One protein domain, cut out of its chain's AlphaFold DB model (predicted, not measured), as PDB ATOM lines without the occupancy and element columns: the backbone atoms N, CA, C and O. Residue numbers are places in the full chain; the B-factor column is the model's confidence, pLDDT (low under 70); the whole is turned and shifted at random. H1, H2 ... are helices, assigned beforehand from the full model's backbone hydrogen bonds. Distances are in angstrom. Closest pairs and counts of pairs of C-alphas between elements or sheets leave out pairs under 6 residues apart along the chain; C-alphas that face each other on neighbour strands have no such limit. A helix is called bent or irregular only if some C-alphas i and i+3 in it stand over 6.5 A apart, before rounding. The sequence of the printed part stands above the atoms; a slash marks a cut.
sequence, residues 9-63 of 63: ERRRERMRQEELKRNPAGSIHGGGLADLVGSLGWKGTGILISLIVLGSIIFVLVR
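This is residues 9 to 63 of the 63 residues of an uncharacterized protein of Alkalihalobacillus okhensis (UniProt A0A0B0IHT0). The model is a drawn-out zigzag of helices with no packed core: H1 makes the first leg, the tiny helix H2 lies in the stretch that turns off from it, and H3, the longest, is sharply kinked near residue 42, so that its first part finishes the second leg and its long last part makes the third. The legs lie nearly in one flat layer, and the third leg, from the kink to Val 62, runs on in about the same direction as H1. The printed part has 55 residues with three named helices, in the order H1, H2, H3 along the chain, and no named strand; the class is all helix. It is extended, with a radius of gyration of the C-alphas of 19.7 A, and the C-alphas span 62 by 24 by 8 A along their three main axes.

The printed part begins with H1, residues 9 to 22, which touches no helix. A tight link of 2 residues, Asn 23 and Pro 24, joins it to H2, residues 25 to 28. H1 and H2 are close but not clearly touching, with 1 pair of C-alphas within 8 A. Their closest C-alphas are those of Leu 20 and Gly 26, 7.5 A apart, and their centres are 15.3 A apart. A second tight link, the 4 residues from His 29 to Gly 32, joins H2 to H3, residues 33 to 62. H2 and H3 are apart, with no C-alpha of the one within 8 A of the other, though they follow each other in the chain. H1 and H3 are apart by the same test. H3 has a kink of 110 degrees near residue 42. It is irregular there: C-alphas 39 and 42 are 9.0 A apart, where about 5 A is found in a regular helix. In H1 each O i to N i+4 pair is within hydrogen-bond range; in H3 24 of 26 are, and H2, with 4 residues, is too short for such a pair but has its 1 pair of O i to N i+3 within range.

H1 runs from Glu 9, with its C-alpha at (186.738, -49.693, -1.027), to Arg 22, with its C-alpha at (203.621, -51.489, 9.356). Its first and last C-alphas are 19.9 A apart. H2 runs from Ala 25 to Ile 28 and measures 4.9 A from first to last C-alpha. H3 runs from Leu 33 to Val 62, 30 residues, and its first and last C-alphas are 30.4 A apart across the kink. The C-alpha of Trp 42, near the kink, is at (212.115, -21.144, -4.317), and that of Val 62 is at (234.724, -12.074, 13.245). Arg 63 follows as the chain's last residue.

The two C-alphas farthest apart are those of Glu 9 and Val 62, 62.6 A; the first and last printed C-alphas, of Glu 9 and Arg 63, are 62.4 A apart. In outline the whole is a rod. Residues 9 to 35 stand free, with no C-alpha 8 or more residues away along the chain within 10 A, and residues 49 to 63 stand free in the same way. The printed part has no cut, and both links between the helices are tight. The mean pLDDT of the printed part is 85.6. It is under 70 for 8 residues, 24 to 31, of which 25 to 28 belong to H2. The mean pLDDT is 85 in H1, 60 in H2 and 93 in H3.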
ATOM      1  N   GLU A   9     186.152 -50.960  -1.477       85.94
ATOM      2  CA  GLU A   9     186.738 -49.693  -1.027       85.94
ATOM      3  C   GLU A   9     187.246 -49.761   0.417       85.94
ATOM      4  O   GLU A   9     188.390 -49.395   0.680       85.94
ATOM      5  N   ARG A  10     186.439 -50.299   1.342       86.88
ATOM      6  CA  ARG A  10     186.828 -50.510   2.747       86.88
ATOM      7  C   ARG A  10     188.042 -51.423   2.856       86.88
ATOM      8  O   ARG A  10     188.972 -51.101   3.588       86.88
ATOM      9  N   ARG A  11     188.075 -52.503   2.071       87.81
ATOM     10  CA  ARG A  11     189.209 -53.436   2.046       87.81
ATOM     11  C   ARG A  11     190.494 -52.762   1.559       87.81
ATOM     12  O   ARG A  11     191.557 -52.990   2.129       87.81
ATOM     13  N   ARG A  12     190.409 -51.914   0.527       89.06
ATOM     14  CA  ARG A  12     191.553 -51.130   0.024       89.06
ATOM     15  C   ARG A  12     192.056 -50.131   1.054       89.06
ATOM     16  O   ARG A  12     193.260 -50.054   1.275       89.06
ATOM     17  N   GLU A  13     191.145 -49.412   1.698       87.44
ATOM     18  CA  GLU A  13     191.508 -48.446   2.731       87.44
ATOM     19  C   GLU A  13     192.142 -49.142   3.943       87.44
ATOM     20  O   GLU A  13     193.186 -48.707   4.420       87.44
ATOM     21  N   ARG A  14     191.604 -50.291   4.374       89.94
ATOM     22  CA  ARG A  14     192.200 -51.114   5.436       89.94
ATOM     23  C   ARG A  14     193.634 -51.527   5.102       89.94
ATOM     24  O   ARG A  14     194.509 -51.348   5.942       89.94
ATOM     25  N   MET A  15     193.891 -52.016   3.887       87.50
ATOM     26  CA  MET A  15     195.250 -52.370   3.451       87.50
ATOM     27  C   MET A  15     196.187 -51.153   3.454       87.50
ATOM     28  O   MET A  15     197.315 -51.255   3.927       87.50
ATOM     29  N   ARG A  16     195.711 -49.981   3.010       85.06
ATOM     30  CA  ARG A  16     196.486 -48.727   3.023       85.06
ATOM     31  C   ARG A  16     196.864 -48.297   4.445       85.06
ATOM     32  O   ARG A  16     197.994 -47.883   4.694       85.06
ATOM     33  N   GLN A  17     195.932 -48.444   5.385       86.44
ATOM     34  CA  GLN A  17     196.149 -48.176   6.808       86.44
ATOM     35  C   GLN A  17     197.089 -49.206   7.453       86.44
ATOM     36  O   GLN A  17     197.922 -48.846   8.282       86.44
ATOM     37  N   GLU A  18     196.981 -50.484   7.084       86.88
ATOM     38  CA  GLU A  18     197.891 -51.540   7.540       86.88
ATOM     39  C   GLU A  18     199.323 -51.324   7.016       86.88
ATOM     40  O   GLU A  18     200.272 -51.523   7.778       86.88
ATOM     41  N   GLU A  19     199.505 -50.824   5.787       81.81
ATOM     42  CA  GLU A  19     200.823 -50.422   5.271       81.81
ATOM     43  C   GLU A  19     201.408 -49.220   6.019       81.81
ATOM     44  O   GLU A  19     202.577 -49.262   6.411       81.81
ATOM     45  N   LEU A  20     200.604 -48.187   6.297       79.31
ATOM     46  CA  LEU A  20     201.038 -47.040   7.106       79.31
ATOM     47  C   LEU A  20     201.455 -47.461   8.525       79.31
ATOM     48  O   LEU A  20     202.460 -46.978   9.043       79.31
ATOM     49  N   LYS A  21     200.704 -48.377   9.150       80.56
ATOM     50  CA  LYS A  21     201.007 -48.903  10.494       80.56
ATOM     51  C   LYS A  21     202.252 -49.784  10.513       80.56
ATOM     52  O   LYS A  21     202.997 -49.752  11.489       80.56
ATOM     53  N   ARG A  22     202.468 -50.584   9.466       80.44
ATOM     54  CA  ARG A  22     203.621 -51.489   9.356       80.44
ATOM     55  C   ARG A  22     204.897 -50.755   8.946       80.44
ATOM     56  O   ARG A  22     205.981 -51.196   9.316       80.44
ATOM     57  N   ASN A  23     204.777 -49.647   8.217       73.94
ATOM     58  CA  ASN A  23     205.898 -48.814   7.797       73.94
ATOM     59  C   ASN A  23     205.701 -47.337   8.197       73.94
ATOM     60  O   ASN A  23     205.588 -46.467   7.327       73.94
ATOM     61  N   PRO A  24     205.718 -47.021   9.507       65.69
ATOM     62  CA  PRO A  24     205.552 -45.647   9.988       65.69
ATOM     63  C   PRO A  24     206.664 -44.716   9.476       65.69
ATOM     64  O   PRO A  24     206.452 -43.517   9.310       65.69
ATOM     65  N   ALA A  25     207.841 -45.272   9.161       62.69
ATOM     66  CA  ALA A  25     208.990 -44.548   8.626       62.69
ATOM     67  C   ALA A  25     208.961 -44.338   7.099       62.69
ATOM     68  O   ALA A  25     209.764 -43.551   6.587       62.69
ATOM     69  N   GLY A  26     208.045 -44.992   6.371       59.75
ATOM     70  CA  GLY A  26     207.890 -44.835   4.920       59.75
ATOM     71  C   GLY A  26     207.461 -43.423   4.511       59.75
ATOM     72  O   GLY A  26     207.841 -42.947   3.448       59.75
ATOM     73  N   SER A  27     206.744 -42.724   5.397       57.69
ATOM     74  CA  SER A  27     206.391 -41.303   5.251       57.69
ATOM     75  C   SER A  27     207.541 -40.364   5.656       57.69
ATOM     76  O   SER A  27     207.775 -39.338   5.018       57.69
ATOM     77  N   ILE A  28     208.323 -40.748   6.671       59.25
ATOM     78  CA  ILE A  28     209.388 -39.910   7.254       59.25
ATOM     79  C   ILE A  28     210.511 -39.627   6.241       59.25
ATOM     80  O   ILE A  28     211.094 -38.546   6.249       59.25
ATOM     81  N   HIS A  29     210.786 -40.564   5.331       58.94
ATOM     82  CA  HIS A  29     211.839 -40.403   4.324       58.94
ATOM     83  C   HIS A  29     211.415 -39.584   3.093       58.94
ATOM     84  O   HIS A  29     212.281 -39.136   2.344       58.94
ATOM     85  N   GLY A  30     210.112 -39.374   2.865       58.28
ATOM     86  CA  GLY A  30     209.605 -38.766   1.628       58.28
ATOM     87  C   GLY A  30     209.417 -37.245   1.666       58.28
ATOM     88  O   GLY A  30     209.395 -36.618   0.612       58.28
ATOM     89  N   GLY A  31     209.287 -36.650   2.856       63.81
ATOM     90  CA  GLY A  31     208.739 -35.293   3.002       63.81
ATOM     91  C   GLY A  31     209.552 -34.319   3.851       63.81
ATOM     92  O   GLY A  31     209.033 -33.284   4.216       63.81
ATOM     93  N   GLY A  32     210.801 -34.596   4.222       75.88
ATOM     94  CA  GLY A  32     211.532 -33.673   5.107       75.88
ATOM     95  C   GLY A  32     211.970 -32.389   4.394       75.88
ATOM     96  O   GLY A  32     211.414 -31.310   4.565       75.88
ATOM     97  N   LEU A  33     213.010 -32.514   3.571       78.50
ATOM     98  CA  LEU A  33     213.639 -31.361   2.923       78.50
ATOM     99  C   LEU A  33     212.917 -30.946   1.640       78.50
ATOM    100  O   LEU A  33     212.805 -29.757   1.363       78.50
ATOM    101  N   ALA A  34     212.406 -31.911   0.873       82.19
ATOM    102  CA  ALA A  34     211.676 -31.625  -0.359       82.19
ATOM    103  C   ALA A  34     210.347 -30.902  -0.081       82.19
ATOM    104  O   ALA A  34     210.026 -29.947  -0.781       82.19
ATOM    105  N   ASP A  35     209.622 -31.295   0.973       84.38
ATOM    106  CA  ASP A  35     208.381 -30.624   1.388       84.38
ATOM    107  C   ASP A  35     208.665 -29.264   2.030       84.38
ATOM    108  O   ASP A  35     207.949 -28.296   1.789       84.38
ATOM    109  N   LEU A  36     209.766 -29.135   2.780       85.50
ATOM    110  CA  LEU A  36     210.203 -27.842   3.306       85.50
ATOM    111  C   LEU A  36     210.535 -26.859   2.174       85.50
ATOM    112  O   LEU A  36     210.090 -25.717   2.204       85.50
ATOM    113  N   VAL A  37     211.280 -27.292   1.152       87.88
ATOM    114  CA  VAL A  37     211.595 -26.459  -0.023       87.88
ATOM    115  C   VAL A  37     210.344 -26.191  -0.864       87.88
ATOM    116  O   VAL A  37     210.169 -25.080  -1.364       87.88
ATOM    117  N   GLY A  38     209.450 -27.174  -0.991       88.62
ATOM    118  CA  GLY A  38     208.171 -27.032  -1.687       88.62
ATOM    119  C   GLY A  38     207.225 -26.037  -1.008       88.62
ATOM    120  O   GLY A  38     206.644 -25.193  -1.688       88.62
ATOM    121  N   SER A  39     207.119 -26.084   0.323       87.19
ATOM    122  CA  SER A  39     206.242 -25.221   1.128       87.19
ATOM    123  C   SER A  39     206.779 -23.798   1.313       87.19
ATOM    124  O   SER A  39     205.999 -22.849   1.243       87.19
ATOM    125  N   LEU A  40     208.096 -23.611   1.488       90.44
ATOM    126  CA  LEU A  40     208.725 -22.276   1.489       90.44
ATOM    127  C   LEU A  40     208.776 -21.655   0.087       90.44
ATOM    128  O   LEU A  40     208.850 -20.429  -0.057       90.44
ATOM    129  N   GLY A  41     208.787 -22.504  -0.938       92.50
ATOM    130  CA  GLY A  41     209.007 -22.127  -2.320       92.50
ATOM    131  C   GLY A  41     210.428 -21.621  -2.584       92.50
ATOM    132  O   GLY A  41     211.189 -21.247  -1.689       92.50
ATOM    133  N   TRP A  42     210.772 -21.528  -3.868       92.06
ATOM    134  CA  TRP A  42     212.115 -21.144  -4.317       92.06
ATOM    135  C   TRP A  42     212.603 -19.800  -3.746       92.06
ATOM    136  O   TRP A  42     213.781 -19.643  -3.427       92.06
ATOM    137  N   LYS A  43     211.694 -18.831  -3.562       92.81
ATOM    138  CA  LYS A  43     212.025 -17.521  -2.979       92.81
ATOM    139  C   LYS A  43     212.374 -17.624  -1.491       92.81
ATOM    140  O   LYS A  43     213.384 -17.064  -1.074       92.81
ATOM    141  N   GLY A  44     211.568 -18.341  -0.703       94.62
ATOM    142  CA  GLY A  44     211.797 -18.507   0.735       94.62
ATOM    143  C   GLY A  44     213.055 -19.322   1.017       94.62
ATOM    144  O   GLY A  44     213.898 -18.917   1.817       94.62
ATOM    145  N   THR A  45     213.239 -20.423   0.286       95.38
ATOM    146  CA  THR A  45     214.448 -21.246   0.376       95.38
ATOM    147  C   THR A  45     215.702 -20.459  -0.012       95.38
ATOM    148  O   THR A  45     216.708 -20.545   0.687       95.38
ATOM    149  N   GLY A  46     215.644 -19.636  -1.066       95.25
ATOM    150  CA  GLY A  46     216.770 -18.792  -1.475       95.25
ATOM    151  C   GLY A  46     217.186 -17.776  -0.405       95.25
ATOM    152  O   GLY A  46     218.380 -17.603  -0.150       95.25
ATOM    153  N   ILE A  47     216.217 -17.149   0.270       96.62
ATOM    154  CA  ILE A  47     216.485 -16.221   1.380       96.62
ATOM    155  C   ILE A  47     217.116 -16.967   2.559       96.62
ATOM    156  O   ILE A  47     218.133 -16.522   3.087       96.62
ATOM    157  N   LEU A  48     216.556 -18.117   2.940       95.12
ATOM    158  CA  LEU A  48     217.065 -18.927   4.046       95.12
ATOM    159  C   LEU A  48     218.526 -19.342   3.820       95.12
ATOM    160  O   LEU A  48     219.362 -19.158   4.704       95.12
ATOM    161  N   ILE A  49     218.846 -19.838   2.623       95.88
ATOM    162  CA  ILE A  49     220.219 -20.205   2.248       95.88
ATOM    163  C   ILE A  49     221.132 -18.977   2.302       95.88
ATOM    164  O   ILE A  49     222.222 -19.050   2.866       95.88
ATOM    165  N   SER A  50     220.683 -17.839   1.765       97.06
ATOM    166  CA  SER A  50     221.472 -16.603   1.766       97.06
ATOM    167  C   SER A  50     221.829 -16.156   3.185       97.06
ATOM    168  O   SER A  50     222.975 -15.795   3.434       97.06
ATOM    169  N   LEU A  51     220.888 -16.236   4.132       97.56
ATOM    170  CA  LEU A  51     221.130 -15.895   5.538       97.56
ATOM    171  C   LEU A  51     222.150 -16.831   6.197       97.56
ATOM    172  O   LEU A  51     223.039 -16.360   6.903       97.56
ATOM    173  N   ILE A  52     222.051 -18.140   5.945       97.12
ATOM    174  CA  ILE A  52     222.992 -19.133   6.485       97.12
ATOM    175  C   ILE A  52     224.404 -18.878   5.950       97.12
ATOM    176  O   ILE A  52     225.362 -18.862   6.724       97.12
ATOM    177  N   VAL A  53     224.540 -18.641   4.643       97.81
ATOM    178  CA  VAL A  53     225.837 -18.363   4.009       97.81
ATOM    179  C   VAL A  53     226.424 -17.057   4.536       97.81
ATOM    180  O   VAL A  53     227.570 -17.041   4.983       97.81
ATOM    181  N   LEU A  54     225.643 -15.974   4.550       97.88
ATOM    182  CA  LEU A  54     226.118 -14.662   4.987       97.88
ATOM    183  C   LEU A  54     226.501 -14.667   6.474       97.88
ATOM    184  O   LEU A  54     227.565 -14.169   6.836       97.88
ATOM    185  N   GLY A  55     225.686 -15.297   7.325       97.19
ATOM    186  CA  GLY A  55     225.983 -15.470   8.746       97.19
ATOM    187  C   GLY A  55     227.235 -16.311   8.991       97.19
ATOM    188  O   GLY A  55     228.042 -15.963   9.848       97.19
ATOM    189  N   SER A  56     227.447 -17.366   8.195       97.19
ATOM    190  CA  SER A  56     228.657 -18.195   8.279       97.19
ATOM    191  C   SER A  56     229.910 -17.411   7.889       97.19
ATOM    192  O   SER A  56     230.919 -17.494   8.580       97.19
ATOM    193  N   ILE A  57     229.838 -16.607   6.823       97.62
ATOM    194  CA  ILE A  57     230.945 -15.743   6.391       97.62
ATOM    195  C   ILE A  57     231.293 -14.730   7.487       97.62
ATOM    196  O   ILE A  57     232.460 -14.590   7.841       97.62
ATOM    197  N   ILE A  58     230.289 -14.064   8.067       97.44
ATOM    198  CA  ILE A  58     230.496 -13.105   9.161       97.44
ATOM    199  C   ILE A  58     231.104 -13.801  10.382       97.44
ATOM    200  O   ILE A  58     232.062 -13.291  10.952       97.44
ATOM    201  N   PHE A  59     230.594 -14.973  10.766       96.88
ATOM    202  CA  PHE A  59     231.121 -15.738  11.898       96.88
ATOM    203  C   PHE A  59     232.595 -16.108  11.707       96.88
ATOM    204  O   PHE A  59     233.378 -15.962  12.638       96.88
ATOM    205  N   VAL A  60     232.971 -16.544  10.502       97.12
ATOM    206  CA  VAL A  60     234.361 -16.882  10.163       97.12
ATOM    207  C   VAL A  60     235.261 -15.645  10.113       97.12
ATOM    208  O   VAL A  60     236.433 -15.755  10.437       97.12
ATOM    209  N   LEU A  61     234.747 -14.479   9.711       96.00
ATOM    210  CA  LEU A  61     235.528 -13.235   9.649       96.00
ATOM    211  C   LEU A  61     235.704 -12.554  11.014       96.00
ATOM    212  O   LEU A  61     236.682 -11.841  11.216       96.00
ATOM    213  N   VAL A  62     234.730 -12.705  11.914       95.50
ATOM    214  CA  VAL A  62     234.724 -12.074  13.245       95.50
ATOM    215  C   VAL A  62     235.450 -12.923  14.292       95.50
ATOM    216  O   VAL A  62     235.918 -12.379  15.292       95.50
ATOM    217  N   ARG A  63     235.523 -14.240  14.088       81.81
ATOM    218  CA  ARG A  63     236.239 -15.185  14.952       81.81
ATOM    219  C   ARG A  63     237.691 -15.343  14.517       81.81
ATOM    220  O   ARG A  63     238.540 -15.401  15.432       81.81
TER     221      ARG A  63